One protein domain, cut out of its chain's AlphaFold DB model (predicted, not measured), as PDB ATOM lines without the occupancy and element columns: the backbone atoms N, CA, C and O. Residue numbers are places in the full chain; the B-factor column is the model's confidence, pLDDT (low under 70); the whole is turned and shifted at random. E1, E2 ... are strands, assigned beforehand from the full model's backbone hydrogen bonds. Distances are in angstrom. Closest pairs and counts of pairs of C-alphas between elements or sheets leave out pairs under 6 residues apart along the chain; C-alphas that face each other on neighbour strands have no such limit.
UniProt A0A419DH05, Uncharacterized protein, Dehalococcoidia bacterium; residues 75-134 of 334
ATOM      1  N   GLY A  75     -14.835  10.871  34.660       47.16
ATOM      2  CA  GLY A  75     -14.992   9.417  34.785       47.16
ATOM      3  C   GLY A  75     -13.808   8.618  34.232       47.16
ATOM      4  O   GLY A  75     -13.636   8.538  33.021       47.16
ATOM      5  N   THR A  76     -13.039   7.989  35.117       48.25
ATOM      6  CA  THR A  76     -12.050   6.955  34.794       48.25
ATOM      7  C   THR A  76     -12.763   5.641  34.447       48.25
ATOM      8  O   THR A  76     -13.572   5.162  35.240       48.25
ATOM      9  N   HIS A  77     -12.470   5.048  33.288       48.94
ATOM     10  CA  HIS A  77     -12.911   3.689  32.942       48.94
ATOM     11  C   HIS A  77     -11.790   2.703  33.198       48.94
ATOM     12  O   HIS A  77     -10.634   3.054  33.008       48.94
ATOM     13  N   THR A  78     -12.128   1.489  33.622       46.44
ATOM     14  CA  THR A  78     -11.173   0.390  33.773       46.44
ATOM     15  C   THR A  78     -11.591  -0.711  32.816       46.44
ATOM     16  O   THR A  78     -12.648  -1.316  32.987       46.44
ATOM     17  N   PHE A  79     -10.778  -0.965  31.798       50.50
ATOM     18  CA  PHE A  79     -10.939  -2.133  30.940       50.50
ATOM     19  C   PHE A  79     -10.008  -3.225  31.468       50.50
ATOM     20  O   PHE A  79      -8.813  -2.980  31.626       50.50
ATOM     21  N   SER A  80     -10.547  -4.407  31.776       44.19
ATOM     22  CA  SER A  80      -9.731  -5.603  31.990       44.19
ATOM     23  C   SER A  80      -9.829  -6.475  30.743       44.19
ATOM     24  O   SER A  80     -10.803  -7.209  30.571       44.19
ATOM     25  N   ASP A  81      -8.842  -6.359  29.865       46.66
ATOM     26  CA  ASP A  81      -8.555  -7.354  28.829       46.66
ATOM     27  C   ASP A  81      -7.239  -8.059  29.202       46.66
ATOM     28  O   ASP A  81      -6.442  -7.520  29.975       46.66
ATOM     29  N   ASN A  82      -7.062  -9.287  28.717       47.22
ATOM     30  CA  ASN A  82      -6.050 -10.289  29.050       47.22
ATOM     31  C   ASN A  82      -4.606  -9.743  29.090       47.22
ATOM     32  O   ASN A  82      -3.843  -9.925  28.148       47.22
ATOM     33  N   GLY A  83      -4.219  -9.112  30.204       61.88
ATOM     34  CA  GLY A  83      -2.851  -8.644  30.467       61.88
ATOM     35  C   GLY A  83      -2.729  -7.182  30.907       61.88
ATOM     36  O   GLY A  83      -1.658  -6.792  31.380       61.88
ATOM     37  N   CYS A  84      -3.806  -6.396  30.816       57.38
ATOM     38  CA  CYS A  84      -3.827  -4.988  31.214       57.38
ATOM     39  C   CYS A  84      -4.682  -4.799  32.470       57.38
ATOM     40  O   CYS A  84      -5.892  -5.042  32.457       57.38
ATOM     41  N   THR A  85      -4.074  -4.322  33.552       68.88
ATOM     42  CA  THR A  85      -4.805  -3.858  34.739       68.88
ATOM     43  C   THR A  85      -4.743  -2.342  34.806       68.88
ATOM     44  O   THR A  85      -3.665  -1.768  34.668       68.88
ATOM     45  N   GLY A  86      -5.890  -1.699  35.035       73.00
ATOM     46  CA  GLY A  86      -5.938  -0.247  35.198       73.00
ATOM     47  C   GLY A  86      -5.775   0.526  33.890       73.00
ATOM     48  O   GLY A  86      -5.075   1.525  33.885       73.00
ATOM     49  N   LEU A  87      -6.361   0.074  32.770       77.56
ATOM     50  CA  LEU A  87      -6.322   0.852  31.525       77.56
ATOM     51  C   LEU A  87      -7.228   2.083  31.637       77.56
ATOM     52  O   LEU A  87      -8.449   1.937  31.687       77.56
ATOM     53  N   TYR A  88      -6.633   3.269  31.605       78.56
ATOM     54  CA  TYR A  88      -7.278   4.568  31.695       78.56
ATOM     55  C   TYR A  88      -7.180   5.325  30.371       78.56
ATOM     56  O   TYR A  88      -6.097   5.528  29.828       78.56
ATOM     57  N   LEU A  89      -8.323   5.804  29.879       81.19
ATOM     58  CA  LEU A  89      -8.401   6.721  28.744       81.19
ATOM     59  C   LEU A  89      -8.745   8.111  29.270       81.19
ATOM     60  O   LEU A  89      -9.865   8.342  29.727       81.19
ATOM     61  N   THR A  90      -7.787   9.031  29.215       83.31
ATOM     62  CA  THR A  90      -7.969  10.397  29.712       83.31
ATOM     63  C   THR A  90      -7.819  11.379  28.553       83.31
ATOM     64  O   THR A  90      -6.743  11.443  27.957       83.31
ATOM     65  N   PRO A  91      -8.864  12.148  28.194       79.19
ATOM     66  CA  PRO A  91      -8.704  13.269  27.276       79.19
ATOM     67  C   PRO A  91      -7.648  14.231  27.823       79.19
ATOM     68  O   PRO A  91      -7.688  14.591  29.001       79.19
ATOM     69  N   ASP A  92      -6.710  14.648  26.980       83.06
ATOM     70  CA  ASP A  92      -5.643  15.548  27.411       83.06
ATOM     71  C   ASP A  92      -6.229  16.879  27.912       83.06
ATOM     72  O   ASP A  92      -7.045  17.509  27.235       83.06
ATOM     73  N   ALA A  93      -5.809  17.335  29.093       78.00
ATOM     74  CA  ALA A  93      -6.375  18.533  29.714       78.00
ATOM     75  C   ALA A  93      -6.082  19.826  28.928       78.00
ATOM     76  O   ALA A  93      -6.846  20.789  29.017       78.00
ATOM     77  N   SER A  94      -4.988  19.860  28.159       77.50
ATOM     78  CA  SER A  94      -4.596  21.008  27.338       77.50
ATOM     79  C   SER A  94      -5.285  21.014  25.971       77.50
ATOM     80  O   SER A  94      -5.523  22.090  25.416       77.50
ATOM     81  N   ASN A  95      -5.644  19.841  25.433       80.81
ATOM     82  CA  ASN A  95      -6.355  19.725  24.162       80.81
ATOM     83  C   ASN A  95      -7.256  18.471  24.072       80.81
ATOM     84  O   ASN A  95      -6.969  17.539  23.311       80.81
ATOM     85  N   PRO A  96      -8.409  18.463  24.767       75.75
ATOM     86  CA  PRO A  96      -9.239  17.264  24.916       75.75
ATOM     87  C   PRO A  96      -9.948  16.834  23.624       75.75
ATOM     88  O   PRO A  96     -10.550  15.767  23.574       75.75
ATOM     89  N   LYS A  97      -9.914  17.663  22.569       74.81
ATOM     90  CA  LYS A  97     -10.558  17.363  21.279       74.81
ATOM     91  C   LYS A  97      -9.657  16.614  20.307       74.81
ATOM     92  O   LYS A  97     -10.177  16.003  19.380       74.81
ATOM     93  N   THR A  98      -8.341  16.712  20.471       76.19
ATOM     94  CA  THR A  98      -7.387  16.167  19.497       76.19
ATOM     95  C   THR A  98      -6.357  15.252  20.132       76.19
ATOM     96  O   THR A  98      -5.523  14.730  19.406       76.19
ATOM     97  N   LYS A  99      -6.375  15.058  21.454       77.81
ATOM     98  CA  LYS A  99      -5.399  14.221  22.153       77.81
ATOM     99  C   LYS A  99      -6.070  13.323  23.186       77.81
ATOM    100  O   LYS A  99      -6.915  13.779  23.960       77.81
ATOM    101  N   LEU A 100      -5.662  12.060  23.190       83.50
ATOM    102  CA  LEU A 100      -6.083  11.052  24.155       83.50
ATOM    103  C   LEU A 100      -4.839  10.448  24.794       83.50
ATOM    104  O   LEU A 100      -3.962   9.958  24.084       83.50
ATOM    105  N   THR A 101      -4.775  10.472  26.118       82.00
ATOM    106  CA  THR A 101      -3.765   9.735  26.867       82.00
ATOM    107  C   THR A 101      -4.323   8.368  27.225       82.00
ATOM    108  O   THR A 101      -5.388   8.264  27.840       82.00
ATOM    109  N   VAL A 102      -3.600   7.330  26.827       81.75
ATOM    110  CA  VAL A 102      -3.839   5.945  27.217       81.75
ATOM    111  C   VAL A 102      -2.803   5.605  28.277       81.75
ATOM    112  O   VAL A 102      -1.608   5.667  28.004       81.75
ATOM    113  N   ALA A 103      -3.250   5.283  29.486       81.31
ATOM    114  CA  ALA A 103      -2.373   4.881  30.577       81.31
ATOM    115  C   ALA A 103      -2.778   3.514  31.125       81.31
ATOM    116  O   ALA A 103      -3.958   3.180  31.103       81.31
ATOM    117  N   ALA A 104      -1.829   2.728  31.618       79.94
ATOM    118  CA  ALA A 104      -2.084   1.476  32.317       79.94
ATOM    119  C   ALA A 104      -1.201   1.385  33.564       79.94
ATOM    120  O   ALA A 104       0.002   1.634  33.484       79.94
ATOM    121  N   ASP A 105      -1.787   0.986  34.698       77.19
ATOM    122  CA  ASP A 105      -1.028   0.756  35.939       77.19
ATOM    123  C   ASP A 105       0.020  -0.349  35.733       77.19
ATOM    124  O   ASP A 105       1.167  -0.232  36.167       77.19
ATOM    125  N   ALA A 106      -0.371  -1.412  35.019       75.94
ATOM    126  CA  ALA A 106       0.543  -2.439  34.546       75.94
ATOM    127  C   ALA A 106       0.090  -3.035  33.204       75.94
ATOM    128  O   ALA A 106      -1.089  -3.351  33.009       75.94
ATOM    129  N   LEU A 107       1.056  -3.234  32.310       79.31
ATOM    130  CA  LEU A 107       0.922  -3.910  31.024       79.31
ATOM    131  C   LEU A 107       1.807  -5.159  31.035       79.31
ATOM    132  O   LEU A 107       3.033  -5.061  31.100       79.31
ATOM    133  N   THR A 108       1.191  -6.338  30.985       78.56
ATOM    134  CA  THR A 108       1.921  -7.606  30.864       78.56
ATOM    135  C   THR A 108       2.076  -7.961  29.387       78.56
ATOM    136  O   THR A 108       1.084  -8.183  28.700       78.56
ATOM    137  N   LEU A 109       3.314  -8.027  28.905       75.75
ATOM    138  CA  LEU A 109       3.681  -8.457  27.556       75.75
ATOM    139  C   LEU A 109       4.295  -9.856  27.623       75.75
ATOM    140  O   LEU A 109       5.073 -10.136  28.527       75.75
ATOM    141  N   GLU A 110       4.007 -10.738  26.672       75.06
ATOM    142  CA  GLU A 110       4.736 -12.006  26.543       75.06
ATOM    143  C   GLU A 110       5.882 -11.838  25.547       75.06
ATOM    144  O   GLU A 110       5.686 -11.356  24.430       75.06
ATOM    145  N   ASN A 111       7.099 -12.224  25.937       71.44
ATOM    146  CA  ASN A 111       8.216 -12.248  24.996       71.44
ATOM    147  C   ASN A 111       8.132 -13.463  24.052       71.44
ATOM    148  O   ASN A 111       7.329 -14.375  24.244       71.44
ATOM    149  N   SER A 112       9.008 -13.526  23.046       61.81
ATOM    150  CA  SER A 112       9.051 -14.628  22.064       61.81
ATOM    151  C   SER A 112       9.310 -16.016  22.669       61.81
ATOM    152  O   SER A 112       9.114 -17.026  21.997       61.81
ATOM    153  N   SER A 113       9.740 -16.081  23.933       77.62
ATOM    154  CA  SER A 113       9.915 -17.323  24.693       77.62
ATOM    155  C   SER A 113       8.691 -17.687  25.549       77.62
ATOM    156  O   SER A 113       8.759 -18.654  26.305       77.62
ATOM    157  N   GLY A 114       7.593 -16.926  25.459       79.69
ATOM    158  CA  GLY A 114       6.369 -17.123  26.244       79.69
ATOM    159  C   GLY A 114       6.494 -16.717  27.715       79.69
ATOM    160  O   GLY A 114       5.655 -17.097  28.526       79.69
ATOM    161  N   ASN A 115       7.548 -15.980  28.089       80.06
ATOM    162  CA  ASN A 115       7.702 -15.484  29.454       80.06
ATOM    163  C   ASN A 115       7.028 -14.108  29.582       80.06
ATOM    164  O   ASN A 115       7.337 -13.219  28.780       80.06
ATOM    165  N   PRO A 116       6.153 -13.905  30.583       82.12
ATOM    166  CA  PRO A 116       5.526 -12.613  30.815       82.12
ATOM    167  C   PRO A 116       6.544 -11.596  31.350       82.12
ATOM    168  O   PRO A 116       7.380 -11.908  32.200       82.12
ATOM    169  N   TYR A 117       6.430 -10.365  30.874       82.88
ATOM    170  CA  TYR A 117       7.191  -9.190  31.270       82.88
ATOM    171  C   TYR A 117       6.206  -8.077  31.628       82.88
ATOM    172  O   TYR A 117       5.301  -7.790  30.851       82.88
ATOM    173  N   GLN A 118       6.346  -7.469  32.806       83.88
ATOM    174  CA  GLN A 118       5.454  -6.393  33.237       83.88
ATOM    175  C   GLN A 118       6.116  -5.033  33.080       83.88
ATOM    176  O   GLN A 118       7.177  -4.781  33.645       83.88
ATOM    177  N   LEU A 119       5.438  -4.154  32.354       77.31
ATOM    178  CA  LEU A 119       5.702  -2.725  32.338       77.31
ATOM    179  C   LEU A 119       4.741  -2.054  33.320       77.31
ATOM    180  O   LEU A 119       3.533  -2.253  33.217       77.31
ATOM    181  N   THR A 120       5.260  -1.279  34.266       83.62
ATOM    182  CA  THR A 120       4.454  -0.481  35.203       83.62
ATOM    183  C   THR A 120       4.421   0.980  34.767       83.62
ATOM    184  O   THR A 120       5.373   1.449  34.142       83.62
ATOM    185  N   ASP A 121       3.348   1.696  35.109       79.06
ATOM    186  CA  ASP A 121       3.193   3.140  34.857       79.06
ATOM    187  C   ASP A 121       3.316   3.538  33.369       79.06
ATOM    188  O   ASP A 121       3.914   4.557  33.013       79.06
ATOM    189  N   VAL A 122       2.743   2.732  32.469       79.12
ATOM    190  CA  VAL A 122       2.783   3.005  31.026       79.12
ATOM    191  C   VAL A 122       1.792   4.119  30.709       79.12
ATOM    192  O   VAL A 122       0.612   3.993  31.015       79.12
ATOM    193  N   SER A 123       2.244   5.198  30.070       81.75
ATOM    194  CA  SER A 123       1.377   6.286  29.612       81.75
ATOM    195  C   SER A 123       1.833   6.797  28.255       81.75
ATOM    196  O   SER A 123       2.980   7.209  28.094       81.75
ATOM    197  N   GLU A 124       0.910   6.854  27.301       84.06
ATOM    198  CA  GLU A 124       1.166   7.342  25.951       84.06
ATOM    199  C   GLU A 124       0.073   8.320  25.511       84.06
ATOM    200  O   GLU A 124      -1.118   8.073  25.698       84.06
ATOM    201  N   THR A 125       0.474   9.453  24.931       77.25
ATOM    202  CA  THR A 125      -0.458  10.458  24.404       77.25
ATOM    203  C   THR A 125      -0.481  10.391  22.884       77.25
ATOM    204  O   THR A 125       0.530  10.647  22.222       77.25
ATOM    205  N   VAL A 126      -1.659  10.090  22.339       79.12
ATOM    206  CA  VAL A 126      -1.906   9.985  20.898       79.12
ATOM    207  C   VAL A 126      -2.661  11.217  20.421       79.12
ATOM    208  O   VAL A 126      -3.702  11.585  20.982       79.12
ATOM    209  N   ASN A 127      -2.173  11.843  19.353       78.06
ATOM    210  CA  ASN A 127      -2.927  12.861  18.641       78.06
ATOM    211  C   ASN A 127      -3.985  12.179  17.761       78.06
ATOM    212  O   ASN A 127      -3.672  11.567  16.745       78.06
ATOM    213  N   ILE A 128      -5.252  12.283  18.150       76.69
ATOM    214  CA  ILE A 128      -6.385  11.609  17.503       76.69
ATOM    215  C   ILE A 128      -6.627  12.161  16.090       76.69
ATOM    216  O   ILE A 128      -7.154  11.461  15.232       76.69
ATOM    217  N   THR A 129      -6.260  13.420  15.828       67.25
ATOM    218  CA  THR A 129      -6.479  14.032  14.510       67.25
ATOM    219  C   THR A 129      -5.465  13.553  13.476       67.25
ATOM    220  O   THR A 129      -5.804  13.462  12.301       67.25
ATOM    221  N   THR A 130      -4.233  13.256  13.892       70.69
ATOM    222  CA  THR A 130      -3.150  12.855  12.977       70.69
ATOM    223  C   THR A 130      -2.746  11.389  13.105       70.69
ATOM    224  O   THR A 130      -1.985  10.906  12.273       70.69
ATOM    225  N   GLY A 131      -3.208  10.692  14.147       59.97
ATOM    226  CA  GLY A 131      -2.762   9.342  14.496       59.97
ATOM    227  C   GLY A 131      -1.310   9.275  14.983       59.97
ATOM    228  O   GLY A 131      -0.767   8.182  15.110       59.97
ATOM    229  N   GLN A 132      -0.655  10.418  15.228       67.62
ATOM    230  CA  GLN A 132       0.758  10.464  15.605       67.62
ATOM    231  C   GLN A 132       0.955  10.473  17.124       67.62
ATOM    232  O   GLN A 132       0.210  11.116  17.866       67.62
ATOM    233  N   LEU A 133       2.003   9.780  17.566       62.06
ATOM    234  CA  LEU A 133       2.485   9.784  18.943       62.06
ATOM    235  C   LEU A 133       3.225  11.095  19.217       62.06
ATOM    236  O   LEU A 133       4.097  11.484  18.441       62.06
ATOM    237  N   GLU A 134       2.889  11.784  20.309       63.50
ATOM    238  CA  GLU A 134       3.515  13.080  20.620       63.50
ATOM    239  C   GLU A 134       4.678  12.988  21.615       63.50
ATOM    240  O   GLU A 134       5.509  13.892  21.652       63.50
TER     241      GLU A 134
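What this domain is: This is residues 75 to 134 of the 334 residues of an uncharacterized protein of Dehalococcoidia bacterium (UniProt A0A419DH05). A single antiparallel sheet of four strands is sharply folded across its length, where E3 bends by 78 degrees at residue 105 and E4 by 71 degrees at residue 121, and no named helix covers either of its faces. Its two long strands, E3 and E4, run side by side through the bend, while E2 and the very short E1 cover less of the length. The printed part has 60 residues, with four named strands and no named helix; along the chain and across the sheet the order is E1, E2, E3, E4. The class is all strand, and the whole is loose and elongated, with a radius of gyration of the C-alphas of 13.2 A and spans of 39 by 25 by 16 A.

Where its parts are: E1 is residues 79 to 81, 6.1 A from first to last C-alpha, beginning at C-alpha 79 (-10.939, -2.133, 30.940). E2 is residues 84 to 91, 19.3 A long. E3 is residues 99 to 110, 28.5 A long, and bends by 78 degrees at residue 105. E4 is residues 116 to 127, 29.5 A long, bends by 71 degrees at residue 121 and ends at C-alpha 127 (-2.927, 12.861, 18.641).

How they stand to each other: The strands form a meander, each the antiparallel neighbour of the one before, and each successive pair is a hairpin. E1, an edge strand, is the antiparallel neighbour of E2, with an angle of 140 degrees between their directions and with N 84 and O 81 within hydrogen-bond range at 3.0 A. E2 and E3 stand at 170 degrees; C-alphas 87 and 104 face each other at 4.4 A, and N 88 and O 103 are 2.7 A apart. E3 and E4 stand at 165 degrees; C-alphas 103 and 123 face each other at 4.1 A, and N 117 and O 109 are 2.7 A apart. E1 is apart from E3 and E4.

The domain as a whole: The sheet is twisted, its C-alphas lying up to 6.7 A off their best plane. The two C-alphas farthest apart, those of Ser 94 and Ser 113, are 41.1 A apart. The printed part has no cut. The links E1 to E2 and E3 to E4 are tight, E2 to E3 is short, and none is long. The mean pLDDT of the printed part is 72.4, with residues 75 to 85, 112, 129 and 131 to 134 under 70.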